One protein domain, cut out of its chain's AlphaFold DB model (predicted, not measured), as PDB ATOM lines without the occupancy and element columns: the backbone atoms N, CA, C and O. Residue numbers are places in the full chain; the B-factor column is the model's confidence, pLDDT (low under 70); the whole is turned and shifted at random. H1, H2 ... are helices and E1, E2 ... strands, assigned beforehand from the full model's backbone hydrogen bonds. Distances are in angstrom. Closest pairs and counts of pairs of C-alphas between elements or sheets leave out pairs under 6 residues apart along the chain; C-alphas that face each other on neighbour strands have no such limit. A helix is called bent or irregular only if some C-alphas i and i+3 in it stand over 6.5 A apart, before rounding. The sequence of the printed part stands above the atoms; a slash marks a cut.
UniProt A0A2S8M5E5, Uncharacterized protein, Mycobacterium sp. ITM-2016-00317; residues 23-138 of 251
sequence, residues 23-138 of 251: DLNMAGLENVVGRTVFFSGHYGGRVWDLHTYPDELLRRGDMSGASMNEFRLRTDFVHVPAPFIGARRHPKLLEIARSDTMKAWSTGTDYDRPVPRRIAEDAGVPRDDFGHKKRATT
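What this domain is: This is residues 23 to 138 of the 251 residues of an uncharacterized protein of Mycobacterium sp. ITM-2016-00317 (UniProt A0A2S8M5E5). Two groups of short elements lie at opposite ends of a 44 A length: a pair of parallel strands, E1 and E2, with helices H1 and H3 beside it, and a cluster of three helices, H4, H5 and H6, with little H2 in between. Two long stretches with no named element run between the ends: residues 48 to 68 loop from H2 to H3, and residues 123 to 138 come back from H6 to the first printed residue. The printed part has 116 residues, with six named helices and two named strands in the order H1, E1, H2, H3, E2, H4, H5, H6. Under half of the residues, 56 of 116, are in named elements, and these are mostly helix. The whole is compact, with a radius of gyration of the C-alphas of 15.1 A, and spans 44 by 34 by 23 A.

Where its parts are: Strand E1 is residues 37 to 40 and E2 residues 78 to 81. H1, residues 24 to 33, begins at C-alpha 24 (6.640, 21.009, -17.380) and is 14.1 A long. H2 is residues 44 to 47 and H3 residues 69 to 75. H4, residues 87 to 98, is 15.8 A long. H5 is residues 100 to 105, 10.2 A. H6, residues 114 to 122, is 11.7 A long and ends at C-alpha 122 (-14.839, 16.820, -39.083). H1, H4 and H5 are irregular: C-alphas 28 and 31 are 7.7 A apart, 88 and 91 are 8.4 A apart, and 101 and 104 are 7.1 A apart.

How they stand to each other: E1 and E2 are parallel neighbours at 24 degrees, with N 38 and O 78 at 2.8 A and N 80 and O 38 at 2.9 A, within hydrogen-bond range. E1, H2, H3 and E2 form a strand-helix-strand unit, two parallel neighbour strands with helices between them in the chain, and its crossover is right-handed. H1 and H3 only just touch, with 3 pairs of C-alphas within 8 A, the closest those of Glu 30 and Thr 75 at 6.7 A; they run the same way at a shallow tilt of 31 degrees. H2 and H4 only just touch, with 3 such pairs, the closest C-alphas being those of Val 47 and Ala 87 at 6.5 A. H4, with residues 96 to 97 alone, and H6 only just touch, with 3 pairs, and only at their ends; the closest C-alphas, of Ala 97 and Val 115, are 5.8 A apart. H5 and H6 touch, with the C-alphas of Trp 105 and Pro 114 closest at 4.7 A, and run the same way at a steep tilt of 64 degrees. H1 and H6 are apart. Every O i to N i+4 pair is within hydrogen-bond range in H3 and H6, against 6 of 8 in H4, 1 of 6 in H1 and 0 of 2 in H5; for O i to N i+3, H1 has 6 of 7 and H5 2 of 3, and H2 is too short for an i+4 pair.

The domain as a whole: The C-alphas farthest apart, of Arg 74 and Asp 100, are 44.6 A from each other, while those of Asp 23 and Thr 138, first and last printed, are 6.4 A apart. The link from H2 to H3, 21 residues, is long. The printed part has no cut, its mean pLDDT is 91.6, and no printed residue is under 70.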
ATOM      1  N   ASP A  23       7.185  23.848 -20.490       90.56
ATOM      2  CA  ASP A  23       6.409  22.673 -20.863       90.56
ATOM      3  C   ASP A  23       6.311  21.634 -19.742       90.56
ATOM      4  O   ASP A  23       5.845  20.527 -19.983       90.56
ATOM      5  N   LEU A  24       6.705  21.956 -18.505       89.88
ATOM      6  CA  LEU A  24       6.640  21.009 -17.380       89.88
ATOM      7  C   LEU A  24       5.227  20.445 -17.145       89.88
ATOM      8  O   LEU A  24       5.058  19.325 -16.666       89.88
ATOM      9  N   ASN A  25       4.183  21.190 -17.518       88.19
ATOM     10  CA  ASN A  25       2.805  20.697 -17.475       88.19
ATOM     11  C   ASN A  25       2.586  19.445 -18.351       88.19
ATOM     12  O   ASN A  25       1.646  18.695 -18.096       88.19
ATOM     13  N   MET A  26       3.446  19.205 -19.342       90.94
ATOM     14  CA  MET A  26       3.412  18.037 -20.222       90.94
ATOM     15  C   MET A  26       3.826  16.745 -19.517       90.94
ATOM     16  O   MET A  26       3.409  15.678 -19.956       90.94
ATOM     17  N   ALA A  27       4.539  16.822 -18.387       90.50
ATOM     18  CA  ALA A  27       4.867  15.648 -17.573       90.50
ATOM     19  C   ALA A  27       3.609  14.883 -17.116       90.50
ATOM     20  O   ALA A  27       3.631  13.668 -16.968       90.50
ATOM     21  N   GLY A  28       2.470  15.573 -16.960       89.31
ATOM     22  CA  GLY A  28       1.196  14.923 -16.634       89.31
ATOM     23  C   GLY A  28       0.635  14.022 -17.743       89.31
ATOM     24  O   GLY A  28      -0.297  13.268 -17.482       89.31
ATOM     25  N   LEU A  29       1.176  14.097 -18.962       90.94
ATOM     26  CA  LEU A  29       0.758  13.287 -20.109       90.94
ATOM     27  C   LEU A  29       1.699  12.108 -20.383       90.94
ATOM     28  O   LEU A  29       1.493  11.390 -21.356       90.94
ATOM     29  N   GLU A  30       2.712  11.885 -19.545       91.75
ATOM     30  CA  GLU A  30       3.738  10.857 -19.754       91.75
ATOM     31  C   GLU A  30       3.148   9.478 -20.089       91.75
ATOM     32  O   GLU A  30       3.502   8.879 -21.103       91.75
ATOM     33  N   ASN A  31       2.159   9.034 -19.308       91.69
ATOM     34  CA  ASN A  31       1.534   7.716 -19.459       91.69
ATOM     35  C   ASN A  31       0.748   7.530 -20.768       91.69
ATOM     36  O   ASN A  31       0.377   6.403 -21.084       91.69
ATOM     37  N   VAL A  32       0.449   8.606 -21.504       94.75
ATOM     38  CA  VAL A  32      -0.353   8.540 -22.740       94.75
ATOM     39  C   VAL A  32       0.432   8.889 -23.999       94.75
ATOM     40  O   VAL A  32      -0.002   8.533 -25.090       94.75
ATOM     41  N   VAL A  33       1.571   9.581 -23.879       95.56
ATOM     42  CA  VAL A  33       2.375   9.984 -25.048       95.56
ATOM     43  C   VAL A  33       3.494   9.004 -25.383       95.56
ATOM     44  O   VAL A  33       4.039   9.084 -26.482       95.56
ATOM     45  N   GLY A  34       3.841   8.080 -24.487       95.50
ATOM     46  CA  GLY A  34       4.944   7.148 -24.715       95.50
ATOM     47  C   GLY A  34       4.771   6.285 -25.967       95.50
ATOM     48  O   GLY A  34       3.722   5.677 -26.175       95.50
ATOM     49  N   ARG A  35       5.816   6.223 -26.798       95.50
ATOM     50  CA  ARG A  35       5.881   5.467 -28.063       95.50
ATOM     51  C   ARG A  35       4.832   5.884 -29.093       95.50
ATOM     52  O   ARG A  35       4.353   5.064 -29.873       95.50
ATOM     53  N   THR A  36       4.473   7.169 -29.106       96.75
ATOM     54  CA  THR A  36       3.476   7.732 -30.030       96.75
ATOM     55  C   THR A  36       4.044   8.824 -30.941       96.75
ATOM     56  O   THR A  36       5.139   9.355 -30.732       96.75
ATOM     57  N   VAL A  37       3.252   9.200 -31.950       97.19
ATOM     58  CA  VAL A  37       3.384  10.493 -32.627       97.19
ATOM     59  C   VAL A  37       2.447  11.477 -31.934       97.19
ATOM     60  O   VAL A  37       1.229  11.426 -32.104       97.19
ATOM     61  N   PHE A  38       3.017  12.376 -31.141       95.94
ATOM     62  CA  PHE A  38       2.263  13.334 -30.350       95.94
ATOM     63  C   PHE A  38       2.036  14.639 -31.123       95.94
ATOM     64  O   PHE A  38       2.939  15.473 -31.264       95.94
ATOM     65  N   PHE A  39       0.798  14.837 -31.583       94.75
ATOM     66  CA  PHE A  39       0.354  16.088 -32.188       94.75
ATOM     67  C   PHE A  39      -0.035  17.105 -31.117       94.75
ATOM     68  O   PHE A  39      -0.927  16.870 -30.307       94.75
ATOM     69  N   SER A  40       0.610  18.269 -31.134       93.00
ATOM     70  CA  SER A  40       0.362  19.323 -30.142       93.00
ATOM     71  C   SER A  40      -0.088  20.635 -30.777       93.00
ATOM     72  O   SER A  40       0.246  20.931 -31.923       93.00
ATOM     73  N   GLY A  41      -0.787  21.461 -29.997       90.69
ATOM     74  CA  GLY A  41      -1.227  22.803 -30.391       90.69
ATOM     75  C   GLY A  41      -0.196  23.919 -30.161       90.69
ATOM     76  O   GLY A  41      -0.580  25.091 -30.149       90.69
ATOM     77  N   HIS A  42       1.084  23.591 -29.942       91.50
ATOM     78  CA  HIS A  42       2.146  24.582 -29.724       91.50
ATOM     79  C   HIS A  42       2.178  25.614 -30.856       91.50
ATOM     80  O   HIS A  42       2.098  25.247 -32.023       91.50
ATOM     81  N   TYR A  43       2.284  26.902 -30.509       90.12
ATOM     82  CA  TYR A  43       2.227  28.045 -31.439       90.12
ATOM     83  C   TYR A  43       0.869  28.288 -32.149       90.12
ATOM     84  O   TYR A  43       0.672  29.317 -32.801       90.12
ATOM     85  N   GLY A  44      -0.136  27.429 -31.940       90.75
ATOM     86  CA  GLY A  44      -1.460  27.539 -32.574       90.75
ATOM     87  C   GLY A  44      -2.251  28.773 -32.158       90.75
ATOM     88  O   GLY A  44      -3.089  29.260 -32.910       90.75
ATOM     89  N   GLY A  45      -1.934  29.343 -30.992       88.44
ATOM     90  CA  GLY A  45      -2.531  30.597 -30.546       88.44
ATOM     91  C   GLY A  45      -2.219  31.795 -31.441       88.44
ATOM     92  O   GLY A  45      -2.963  32.761 -31.372       88.44
ATOM     93  N   ARG A  46      -1.151  31.728 -32.246       89.44
ATOM     94  CA  ARG A  46      -0.787  32.756 -33.224       89.44
ATOM     95  C   ARG A  46      -1.163  32.350 -34.643       89.44
ATOM     96  O   ARG A  46      -1.731  33.162 -35.348       89.44
ATOM     97  N   VAL A  47      -0.864  31.112 -35.042       93.50
ATOM     98  CA  VAL A  47      -1.054  30.652 -36.433       93.50
ATOM     99  C   VAL A  47      -2.524  30.479 -36.816       93.50
ATOM    100  O   VAL A  47      -2.886  30.661 -37.974       93.50
ATOM    101  N   TRP A  48      -3.376  30.088 -35.867       93.75
ATOM    102  CA  TRP A  48      -4.788  29.802 -36.143       93.75
ATOM    103  C   TRP A  48      -5.740  30.898 -35.675       93.75
ATOM    104  O   TRP A  48      -6.948  30.733 -35.806       93.75
ATOM    105  N   ASP A  49      -5.218  31.978 -35.098       93.12
ATOM    106  CA  ASP A  49      -6.023  33.112 -34.660       93.12
ATOM    107  C   ASP A  49      -6.510  33.918 -35.870       93.12
ATOM    108  O   ASP A  49      -5.711  34.464 -36.628       93.12
ATOM    109  N   LEU A  50      -7.830  33.993 -36.042       94.50
ATOM    110  CA  LEU A  50      -8.468  34.703 -37.149       94.50
ATOM    111  C   LEU A  50      -8.131  36.206 -37.166       94.50
ATOM    112  O   LEU A  50      -8.074  36.824 -38.239       94.50
ATOM    113  N   HIS A  51      -7.884  36.780 -35.987       93.19
ATOM    114  CA  HIS A  51      -7.705  38.220 -35.762       93.19
ATOM    115  C   HIS A  51      -6.237  38.650 -35.746       93.19
ATOM    116  O   HIS A  51      -5.918  39.811 -35.497       93.19
ATOM    117  N   THR A  52      -5.326  37.720 -36.022       92.00
ATOM    118  CA  THR A  52      -3.893  37.998 -36.051       92.00
ATOM    119  C   THR A  52      -3.458  38.720 -37.332       92.00
ATOM    120  O   THR A  52      -4.202  38.845 -38.315       92.00
ATOM    121  N   TYR A  53      -2.205  39.168 -37.335       90.50
ATOM    122  CA  TYR A  53      -1.542  39.717 -38.513       90.50
ATOM    123  C   TYR A  53      -0.720  38.642 -39.246       90.50
ATOM    124  O   TYR A  53      -0.159  37.744 -38.608       90.50
ATOM    125  N   PRO A  54      -0.610  38.728 -40.584       91.81
ATOM    126  CA  PRO A  54       0.223  37.817 -41.361       91.81
ATOM    127  C   PRO A  54       1.696  37.904 -40.936       91.81
ATOM    128  O   PRO A  54       2.240  38.993 -40.760       91.81
ATOM    129  N   ASP A  55       2.351  36.751 -40.795       90.62
ATOM    130  CA  ASP A  55       3.763  36.659 -40.404       90.62
ATOM    131  C   ASP A  55       4.412  35.395 -40.973       90.62
ATOM    132  O   ASP A  55       4.096  34.283 -40.553       90.62
ATOM    133  N   GLU A  56       5.332  35.571 -41.915       92.56
ATOM    134  CA  GLU A  56       6.068  34.481 -42.567       92.56
ATOM    135  C   GLU A  56       7.394  34.151 -41.864       92.56
ATOM    136  O   GLU A  56       8.015  33.124 -42.145       92.56
ATOM    137  N   LEU A  57       7.827  35.008 -40.932       90.56
ATOM    138  CA  LEU A  57       9.104  34.899 -40.223       90.56
ATOM    139  C   LEU A  57       8.988  34.128 -38.906       90.56
ATOM    140  O   LEU A  57       9.979  34.001 -38.189       90.56
ATOM    141  N   LEU A  58       7.794  33.618 -38.587       86.50
ATOM    142  CA  LEU A  58       7.520  32.838 -37.380       86.50
ATOM    143  C   LEU A  58       8.000  33.547 -36.105       86.50
ATOM    144  O   LEU A  58       8.580  32.917 -35.220       86.50
ATOM    145  N   ARG A  59       7.795  34.867 -36.000       85.31
ATOM    146  CA  ARG A  59       8.267  35.626 -34.838       85.31
ATOM    147  C   ARG A  59       7.521  35.135 -33.605       85.31
ATOM    148  O   ARG A  59       6.306  35.272 -33.502       85.31
ATOM    149  N   ARG A  60       8.238  34.569 -32.641       78.69
ATOM    150  CA  ARG A  60       7.625  33.999 -31.440       78.69
ATOM    151  C   ARG A  60       7.559  35.018 -30.308       78.69
ATOM    152  O   ARG A  60       8.423  35.876 -30.186       78.69
ATOM    153  N   GLY A  61       6.508  34.920 -29.496       74.31
ATOM    154  CA  GLY A  61       6.358  35.684 -28.250       74.31
ATOM    155  C   GLY A  61       6.507  34.833 -26.986       74.31
ATOM    156  O   GLY A  61       6.446  35.374 -25.886       74.31
ATOM    157  N   ASP A  62       6.675  33.520 -27.151       78.19
ATOM    158  CA  ASP A  62       6.826  32.512 -26.100       78.19
ATOM    159  C   ASP A  62       7.804  31.419 -26.552       78.19
ATOM    160  O   ASP A  62       8.166  31.350 -27.734       78.19
ATOM    161  N   MET A  63       8.206  30.559 -25.617       80.88
ATOM    162  CA  MET A  63       9.121  29.441 -25.844       80.88
ATOM    163  C   MET A  63       8.407  28.092 -25.718       80.88
ATOM    164  O   MET A  63       9.048  27.063 -25.521       80.88
ATOM    165  N   SER A  64       7.083  28.081 -25.883       85.50
ATOM    166  CA  SER A  64       6.267  26.877 -25.779       85.50
ATOM    167  C   SER A  64       6.789  25.753 -26.695       85.50
ATOM    168  O   SER A  64       7.122  25.962 -27.869       85.50
ATOM    169  N   GLY A  65       6.906  24.553 -26.148       88.62
ATOM    170  CA  GLY A  65       7.441  23.359 -26.793       88.62
ATOM    171  C   GLY A  65       8.969  23.261 -26.825       88.62
ATOM    172  O   GLY A  65       9.481  22.247 -27.291       88.62
ATOM    173  N   ALA A  66       9.716  24.272 -26.368       88.75
ATOM    174  CA  ALA A  66      11.180  24.269 -26.436       88.75
ATOM    175  C   ALA A  66      11.862  23.540 -25.262       88.75
ATOM    176  O   ALA A  66      13.054  23.245 -25.328       88.75
ATOM    177  N   SER A  67      11.133  23.234 -24.187       91.12
ATOM    178  CA  SER A  67      11.680  22.575 -22.991       91.12
ATOM    179  C   SER A  67      11.399  21.071 -22.919       91.12
ATOM    180  O   SER A  67      11.687  20.443 -21.912       91.12
ATOM    181  N   MET A  68      10.874  20.455 -23.981       92.88
ATOM    182  CA  MET A  68      10.474  19.039 -23.959       92.88
ATOM    183  C   MET A  68      11.548  18.048 -24.431       92.88
ATOM    184  O   MET A  68      11.245  16.861 -24.520       92.88
ATOM    185  N   ASN A  69      12.767  18.481 -24.776       92.88
ATOM    186  CA  ASN A  69      13.741  17.590 -25.432       92.88
ATOM    187  C   ASN A  69      14.106  16.369 -24.573       92.88
ATOM    188  O   ASN A  69      13.980  15.244 -25.047       92.88
ATOM    189  N   GLU A  70      14.489  16.556 -23.309       94.56
ATOM    190  CA  GLU A  70      14.838  15.418 -22.444       94.56
ATOM    191  C   GLU A  70      13.616  14.561 -22.107       94.56
ATOM    192  O   GLU A  70      13.681  13.332 -22.127       94.56
ATOM    193  N   PHE A  71      12.473  15.211 -21.868       94.38
ATOM    194  CA  PHE A  71      11.210  14.533 -21.589       94.38
ATOM    195  C   PHE A  71      10.794  13.611 -22.744       94.38
ATOM    196  O   PHE A  71      10.436  12.455 -22.512       94.38
ATOM    197  N   ARG A  72      10.883  14.084 -23.995       95.06
ATOM    198  CA  ARG A  72      10.504  13.288 -25.171       95.06
ATOM    199  C   ARG A  72      11.490  12.174 -25.492       95.06
ATOM    200  O   ARG A  72      11.063  11.148 -26.006       95.06
ATOM    201  N   LEU A  73      12.781  12.370 -25.208       94.19
ATOM    202  CA  LEU A  73      13.795  11.333 -25.402       94.19
ATOM    203  C   LEU A  73      13.606  10.202 -24.393       94.19
ATOM    204  O   LEU A  73      13.618   9.038 -24.777       94.19
ATOM    205  N   ARG A  74      13.357  10.531 -23.120       94.12
ATOM    206  CA  ARG A  74      13.083   9.523 -22.089       94.12
ATOM    207  C   ARG A  74      11.754   8.802 -22.314       94.12
ATOM    208  O   ARG A  74      11.683   7.593 -22.135       94.12
ATOM    209  N   THR A  75      10.703   9.548 -22.647       94.38
ATOM    210  CA  THR A  75       9.345   8.998 -22.819       94.38
ATOM    211  C   THR A  75       9.162   8.328 -24.188       94.38
ATOM    212  O   THR A  75       8.169   7.642 -24.407       94.38
ATOM    213  N   ASP A  76      10.126   8.503 -25.096       95.56
ATOM    214  CA  ASP A  76      10.150   7.944 -26.449       95.56
ATOM    215  C   ASP A  76       8.932   8.355 -27.289       95.56
ATOM    216  O   ASP A  76       8.071   7.541 -27.604       95.56
ATOM    217  N   PHE A  77       8.811   9.638 -27.643       96.75
ATOM    218  CA  PHE A  77       7.754  10.085 -28.560       96.75
ATOM    219  C   PHE A  77       8.236  11.071 -29.621       96.75
ATOM    220  O   PHE A  77       9.126  11.899 -29.403       96.75
ATOM    221  N   VAL A  78       7.577  11.030 -30.781       96.31
ATOM    222  CA  VAL A  78       7.802  11.983 -31.873       96.31
ATOM    223  C   VAL A  78       6.877  13.174 -31.682       96.31
ATOM    224  O   VAL A  78       5.657  13.058 -31.767       96.31
ATOM    225  N   HIS A  79       7.453  14.345 -31.426       95.81
ATOM    226  CA  HIS A  79       6.690  15.576 -31.243       95.81
ATOM    227  C   HIS A  79       6.389  16.254 -32.581       95.81
ATOM    228  O   HIS A  79       7.307  16.665 -33.291       95.81
ATOM    229  N   VAL A  80       5.103  16.431 -32.892       96.31
ATOM    230  CA  VAL A  80       4.636  17.140 -34.090       96.31
ATOM    231  C   VAL A  80       3.760  18.323 -33.671       96.31
ATOM    232  O   VAL A  80       2.577  18.167 -33.363       96.31
ATOM    233  N   PRO A  81       4.292  19.551 -33.618       94.56
ATOM    234  CA  PRO A  81       3.465  20.712 -33.338       94.56
ATOM    235  C   PRO A  81       2.678  21.087 -34.600       94.56
ATOM    236  O   PRO A  81       3.187  21.761 -35.496       94.56
ATOM    237  N   ALA A  82       1.424  20.632 -34.669       95.38
ATOM    238  CA  ALA A  82       0.560  20.751 -35.843       95.38
ATOM    239  C   ALA A  82       0.460  22.185 -36.404       95.38
ATOM    240  O   ALA A  82       0.518  22.334 -37.623       95.38
ATOM    241  N   PRO A  83       0.408  23.255 -35.580       93.56
ATOM    242  CA  PRO A  83       0.406  24.624 -36.089       93.56
ATOM    243  C   PRO A  83       1.615  25.008 -36.937       93.56
ATOM    244  O   PRO A  83       1.504  25.935 -37.729       93.56
ATOM    245  N   PHE A  84       2.766  24.344 -36.796       93.94
ATOM    246  CA  PHE A  84       3.935  24.649 -37.627       93.94
ATOM    247  C   PHE A  84       3.817  24.111 -39.057       93.94
ATOM    248  O   PHE A  84       4.548  24.572 -39.939       93.94
ATOM    249  N   ILE A  85       2.880  23.197 -39.321       94.62
ATOM    250  CA  ILE A  85       2.614  22.693 -40.667       94.62
ATOM    251  C   ILE A  85       2.060  23.848 -41.508       94.62
ATOM    252  O   ILE A  85       0.957  24.339 -41.291       94.62
ATOM    253  N   GLY A  86       2.865  24.321 -42.461       92.31
ATOM    254  CA  GLY A  86       2.500  25.443 -43.326       92.31
ATOM    255  C   GLY A  86       2.620  26.831 -42.684       92.31
ATOM    256  O   GLY A  86       2.300  27.810 -43.352       92.31
ATOM    257  N   ALA A  87       3.134  26.964 -41.454       93.69
ATOM    258  CA  ALA A  87       3.169  28.249 -40.740       93.69
ATOM    259  C   ALA A  87       3.954  29.357 -41.463       93.69
ATOM    260  O   ALA A  87       3.630  30.529 -41.324       93.69
ATOM    261  N   ARG A  88       4.955  29.015 -42.288       95.44
ATOM    262  CA  ARG A  88       5.673  30.004 -43.122       95.44
ATOM    263  C   ARG A  88       4.793  30.631 -44.206       95.44
ATOM    264  O   ARG A  88       5.131  31.684 -44.721       95.44
ATOM    265  N   ARG A  89       3.667  29.998 -44.542       96.19
ATOM    266  CA  ARG A  89       2.629  30.531 -45.431       96.19
ATOM    267  C   ARG A  89       1.438  31.051 -44.626       96.19
ATOM    268  O   ARG A  89       0.294  30.906 -45.052       96.19
ATOM    269  N   HIS A  90       1.696  31.665 -43.470       95.94
ATOM    270  CA  HIS A  90       0.659  32.218 -42.599       95.94
ATOM    271  C   HIS A  90      -0.365  33.105 -43.331       95.94
ATOM    272  O   HIS A  90      -1.554  32.922 -43.074       95.94
ATOM    273  N   PRO A  91       0.007  33.975 -44.300       96.25
ATOM    274  CA  PRO A  91      -0.988  34.726 -45.068       96.25
ATOM    275  C   PRO A  91      -2.017  33.834 -45.776       96.25
ATOM    276  O   PRO A  91      -3.206  34.140 -45.769       96.25
ATOM    277  N   LYS A  92      -1.584  32.693 -46.331       97.06
ATOM    278  CA  LYS A  92      -2.480  31.722 -46.976       97.06
ATOM    279  C   LYS A  92      -3.326  30.948 -45.975       97.06
ATOM    280  O   LYS A  92      -4.489  30.679 -46.253       97.06
ATOM    281  N   LEU A  93      -2.788  30.638 -44.795       95.94
ATOM    282  CA  LEU A  93      -3.589  30.057 -43.715       95.94
ATOM    283  C   LEU A  93      -4.697  31.018 -43.256       95.94
ATOM    284  O   LEU A  93      -5.822  30.576 -43.038       95.94
ATOM    285  N   LEU A  94      -4.412  32.323 -43.177       96.44
ATOM    286  CA  LEU A  94      -5.414  33.342 -42.847       96.44
ATOM    287  C   LEU A  94      -6.460  33.518 -43.949       96.44
ATOM    288  O   LEU A  94      -7.636  33.681 -43.637       96.44
ATOM    289  N   GLU A  95      -6.062  33.454 -45.218       97.12
ATOM    290  CA  GLU A  95      -6.993  33.445 -46.353       97.12
ATOM    291  C   GLU A  95      -7.972  32.267 -46.258       97.12
ATOM    292  O   GLU A  95      -9.182  32.464 -46.346       97.12
ATOM    293  N   ILE A  96      -7.466  31.059 -45.975       96.56
ATOM    294  CA  ILE A  96      -8.303  29.875 -45.743       96.56
ATOM    295  C   ILE A  96      -9.235  30.113 -44.551       96.56
ATOM    296  O   ILE A  96     -10.445  29.941 -44.687       96.56
ATOM    297  N   ALA A  97      -8.691  30.550 -43.411       96.56
ATOM    298  CA  ALA A  97      -9.447  30.788 -42.182       96.56
ATOM    299  C   ALA A  97     -10.579  31.815 -42.357       96.56
ATOM    300  O   ALA A  97     -11.623  31.676 -41.727       96.56
ATOM    301  N   ARG A  98     -10.386  32.824 -43.218       96.38
ATOM    302  CA  ARG A  98     -11.357  33.895 -43.509       96.38
ATOM    303  C   ARG A  98     -12.300  33.580 -44.675       96.38
ATOM    304  O   ARG A  98     -13.174  34.391 -44.969       96.38
ATOM    305  N   SER A  99     -12.125  32.444 -45.349       97.50
ATOM    306  CA  SER A  99     -12.952  32.070 -46.498       97.50
ATOM    307  C   SER A  99     -14.405  31.791 -46.108       97.50
ATOM    308  O   SER A  99     -14.697  31.368 -44.988       97.50
ATOM    309  N   ASP A 100     -15.320  31.935 -47.068       97.38
ATOM    310  CA  ASP A 100     -16.740  31.623 -46.863       97.38
ATOM    311  C   ASP A 100     -16.964  30.179 -46.413       97.38
ATOM    312  O   ASP A 100     -17.827  29.915 -45.578       97.38
ATOM    313  N   THR A 101     -16.133  29.252 -46.900       96.62
ATOM    314  CA  THR A 101     -16.204  27.845 -46.500       96.62
ATOM    315  C   THR A 101     -15.945  27.659 -45.009       96.62
ATOM    316  O   THR A 101     -16.505  26.748 -44.421       96.62
ATOM    317  N   MET A 102     -15.155  28.525 -44.365       97.56
ATOM    318  CA  MET A 102     -14.830  28.404 -42.941       97.56
ATOM    319  C   MET A 102     -15.900  28.980 -42.006       97.56
ATOM    320  O   MET A 102     -15.831  28.741 -40.800       97.56
ATOM    321  N   LYS A 103     -16.911  29.691 -42.530       96.25
ATOM    322  CA  LYS A 103     -17.935  30.378 -41.720       96.25
ATOM    323  C   LYS A 103     -18.669  29.448 -40.754       96.25
ATOM    324  O   LYS A 103     -18.940  29.856 -39.631       96.25
ATOM    325  N   ALA A 104     -18.929  28.201 -41.148       95.56
ATOM    326  CA  ALA A 104     -19.602  27.222 -40.291       95.56
ATOM    327  C   ALA A 104     -18.824  26.912 -38.996       95.56
ATOM    328  O   ALA A 104     -19.431  26.609 -37.969       95.56
ATOM    329  N   TRP A 105     -17.493  27.031 -39.020       95.69
ATOM    330  CA  TRP A 105     -16.592  26.750 -37.893       95.69
ATOM    331  C   TRP A 105     -16.078  28.013 -37.188       95.69
ATOM    332  O   TRP A 105     -15.315  27.928 -36.223       95.69
ATOM    333  N   SER A 106     -16.487  29.193 -37.648       93.94
ATOM    334  CA  SER A 106     -16.233  30.447 -36.945       93.94
ATOM    335  C   SER A 106     -17.187  30.580 -35.758       93.94
ATOM    336  O   SER A 106     -18.353  30.190 -35.830       93.94
ATOM    337  N   THR A 107     -16.692  31.130 -34.649       91.00
ATOM    338  CA  THR A 107     -17.546  31.496 -33.503       91.00
ATOM    339  C   THR A 107     -17.863  32.981 -33.422       91.00
ATOM    340  O   THR A 107     -18.656  33.370 -32.571       91.00
ATOM    341  N   GLY A 108     -17.234  33.818 -34.253       91.25
ATOM    342  CA  GLY A 108     -17.462  35.265 -34.255       91.25
ATOM    343  C   GLY A 108     -17.041  35.968 -32.959       91.25
ATOM    344  O   GLY A 108     -17.540  37.047 -32.657       91.25
ATOM    345  N   THR A 109     -16.152  35.355 -32.171       90.38
ATOM    346  CA  THR A 109     -15.629  35.917 -30.914       90.38
ATOM    347  C   THR A 109     -14.181  36.369 -31.087       90.38
ATOM    348  O   THR A 109     -13.536  36.041 -32.079       90.38
ATOM    349  N   ASP A 110     -13.613  37.045 -30.089       88.75
ATOM    350  CA  ASP A 110     -12.180  37.389 -30.079       88.75
ATOM    351  C   ASP A 110     -11.259  36.158 -29.945       88.75
ATOM    352  O   ASP A 110     -10.041  36.261 -30.072       88.75
ATOM    353  N   TYR A 111     -11.819  34.975 -29.673       88.69
ATOM    354  CA  TYR A 111     -11.101  33.704 -29.587       88.69
ATOM    355  C   TYR A 111     -11.529  32.765 -30.721       88.69
ATOM    356  O   TYR A 111     -11.976  31.641 -30.486       88.69
ATOM    357  N   ASP A 112     -11.413  33.241 -31.962       92.19
ATOM    358  CA  ASP A 112     -11.889  32.522 -33.143       92.19
ATOM    359  C   ASP A 112     -10.763  31.817 -33.909       92.19
ATOM    360  O   ASP A 112      -9.735  32.413 -34.241       92.19
ATOM    361  N   ARG A 113     -10.961  30.519 -34.167       93.75
ATOM    362  CA  ARG A 113      -9.983  29.614 -34.790       93.75
ATOM    363  C   ARG A 113     -10.686  28.560 -35.653       93.75
ATOM    364  O   ARG A 113     -10.758  27.393 -35.257       93.75
ATOM    365  N   PRO A 114     -11.213  28.944 -36.825       95.12
ATOM    366  CA  PRO A 114     -12.069  28.063 -37.613       95.12
ATOM    367  C   PRO A 114     -11.329  26.852 -38.193       95.12
ATOM    368  O   PRO A 114     -11.886  25.763 -38.223       95.12
ATOM    369  N   VAL A 115     -10.055  26.996 -38.582       94.88
ATOM    370  CA  VAL A 115      -9.259  25.893 -39.160       94.88
ATOM    371  C   VAL A 115      -9.105  24.705 -38.196       94.88
ATOM    372  O   VAL A 115      -9.512  23.603 -38.558       94.88
ATOM    373  N   PRO A 116      -8.563  24.867 -36.970       93.69
ATOM    374  CA  PRO A 116      -8.461  23.744 -36.039       93.69
ATOM    375  C   PRO A 116      -9.825  23.255 -35.546       93.69
ATOM    376  O   PRO A 116      -9.955  22.072 -35.244       93.69
ATOM    377  N   ARG A 117     -10.848  24.124 -35.488       94.00
ATOM    378  CA  ARG A 117     -12.209  23.698 -35.142       94.00
ATOM    379  C   ARG A 117     -12.777  22.768 -36.205       94.00
ATOM    380  O   ARG A 117     -13.268  21.707 -35.848       94.00
ATOM    381  N   ARG A 118     -12.629  23.109 -37.486       95.62
ATOM    382  CA  ARG A 118     -13.009  22.231 -38.593       95.62
ATOM    383  C   ARG A 118     -12.324  20.877 -38.506       95.62
ATOM    384  O   ARG A 118     -13.005  19.869 -38.567       95.62
ATOM    385  N   ILE A 119     -11.001  20.855 -38.327       93.75
ATOM    386  CA  ILE A 119     -10.235  19.598 -38.242       93.75
ATOM    387  C   ILE A 119     -10.808  18.674 -37.160       93.75
ATOM    388  O   ILE A 119     -10.937  17.476 -37.385       93.75
ATOM    389  N   ALA A 120     -11.145  19.222 -35.994       93.19
ATOM    390  CA  ALA A 120     -11.661  18.430 -34.886       93.19
ATOM    391  C   ALA A 120     -13.158  18.083 -35.035       93.19
ATOM    392  O   ALA A 120     -13.520  16.938 -34.782       93.19
ATOM    393  N   GLU A 121     -14.013  19.002 -35.498       95.25
ATOM    394  CA  GLU A 121     -15.436  18.714 -35.756       95.25
ATOM    395  C   GLU A 121     -15.615  17.688 -36.889       95.25
ATOM    396  O   GLU A 121     -16.387  16.747 -36.733       95.25
ATOM    397  N   ASP A 122     -14.842  17.796 -37.979       96.06
ATOM    398  CA  ASP A 122     -14.839  16.820 -39.083       96.06
ATOM    399  C   ASP A 122     -14.344  15.434 -38.609       96.06
ATOM    400  O   ASP A 122     -14.720  14.409 -39.175       96.06
ATOM    401  N   ALA A 123     -13.531  15.388 -37.546       95.50
ATOM    402  CA  ALA A 123     -13.090  14.156 -36.887       95.50
ATOM    403  C   ALA A 123     -14.074  13.637 -35.816       95.50
ATOM    404  O   ALA A 123     -13.783  12.642 -35.151       95.50
ATOM    405  N   GLY A 124     -15.231  14.288 -35.643       96.00
ATOM    406  CA  GLY A 124     -16.297  13.863 -34.735       96.00
ATOM    407  C   GLY A 124     -16.239  14.455 -33.325       96.00
ATOM    408  O   GLY A 124     -17.001  14.011 -32.469       96.00
ATOM    409  N   VAL A 125     -15.376  15.441 -33.056       95.00
ATOM    410  CA  VAL A 125     -15.354  16.137 -31.756       95.00
ATOM    411  C   VAL A 125     -16.567  17.075 -31.655       95.00
ATOM    412  O   VAL A 125     -16.688  17.986 -32.481       95.00
ATOM    413  N   PRO A 126     -17.452  16.911 -30.652       94.56
ATOM    414  CA  PRO A 126     -18.591  17.801 -30.453       94.56
ATOM    415  C   PRO A 126     -18.168  19.261 -30.255       94.56
ATOM    416  O   PRO A 126     -17.194  19.564 -29.568       94.56
ATOM    417  N   ARG A 127     -18.942  20.194 -30.818       89.94
ATOM    418  CA  ARG A 127     -18.659  21.639 -30.744       89.94
ATOM    419  C   ARG A 127     -18.563  22.174 -29.311       89.94
ATOM    420  O   ARG A 127     -17.762  23.076 -29.053       89.94
ATOM    421  N   ASP A 128     -19.360  21.620 -28.411       89.75
ATOM    422  CA  ASP A 128     -19.440  22.061 -27.017       89.75
ATOM    423  C   ASP A 128     -18.287  21.516 -26.156       89.75
ATOM    424  O   ASP A 128     -18.050  22.015 -25.056       89.75
ATOM    425  N   ASP A 129     -17.500  20.568 -26.682       89.62
ATOM    426  CA  ASP A 129     -16.305  20.039 -26.011       89.62
ATOM    427  C   ASP A 129     -15.075  20.944 -26.211       89.62
ATOM    428  O   ASP A 129     -14.030  20.766 -25.575       89.62
ATOM    429  N   PHE A 130     -15.166  21.954 -27.085       84.75
ATOM    430  CA  PHE A 130     -14.063  22.880 -27.327       84.75
ATOM    431  C   PHE A 130     -13.896  23.894 -26.192       84.75
ATOM    432  O   PHE A 130     -14.836  24.493 -25.675       84.75
ATOM    433  N   GLY A 131     -12.640  24.209 -25.869       78.62
ATOM    434  CA  GLY A 131     -12.332  25.276 -24.921       78.62
ATOM    435  C   GLY A 131     -12.773  26.655 -25.430       78.62
ATOM    436  O   GLY A 131     -12.196  27.183 -26.378       78.62
ATOM    437  N   HIS A 132     -13.728  27.287 -24.744       78.19
ATOM    438  CA  HIS A 132     -14.232  28.631 -25.082       78.19
ATOM    439  C   HIS A 132     -13.361  29.785 -24.560       78.19
ATOM    440  O   HIS A 132     -13.484  30.919 -25.017       78.19
ATOM    441  N   LYS A 133     -12.494  29.526 -23.572       80.31
ATOM    442  CA  LYS A 133     -11.598  30.527 -22.975       80.31
ATOM    443  C   LYS A 133     -10.197  29.954 -22.824       80.31
ATOM    444  O   LYS A 133     -10.016  28.888 -22.238       80.31
ATOM    445  N   LYS A 134      -9.187  30.695 -23.284       79.88
ATOM    446  CA  LYS A 134      -7.782  30.333 -23.067       79.88
ATOM    447  C   LYS A 134      -7.422  30.509 -21.595       79.88
ATOM    448  O   LYS A 134      -7.514  31.612 -21.062       79.88
ATOM    449  N   ARG A 135      -6.944  29.444 -20.956       79.56
ATOM    450  CA  ARG A 135      -6.231  29.523 -19.676       79.56
ATOM    451  C   ARG A 135      -4.743  29.325 -19.942       79.56
ATOM    452  O   ARG A 135      -4.367  28.402 -20.654       79.56
ATOM    453  N   ALA A 136      -3.905  30.209 -19.410       72.88
ATOM    454  CA  ALA A 136      -2.460  30.020 -19.446       72.88
ATOM    455  C   ALA A 136      -2.093  28.950 -18.407       72.88
ATOM    456  O   ALA A 136      -2.088  29.229 -17.212       72.88
ATOM    457  N   THR A 137      -1.880  27.716 -18.860       71.56
ATOM    458  CA  THR A 137      -1.565  26.553 -18.007       71.56
ATOM    459  C   THR A 137      -0.068  26.287 -17.874       71.56
ATOM    460  O   THR A 137       0.346  25.499 -17.030       71.56
ATOM    461  N   THR A 138       0.726  26.961 -18.697       74.38
ATOM    462  CA  THR A 138       2.182  26.953 -18.710       74.38
ATOM    463  C   THR A 138       2.792  27.257 -17.341       74.38
ATOM    464  O   THR A 138       2.459  28.264 -16.708       74.38
TER     465      THR A 138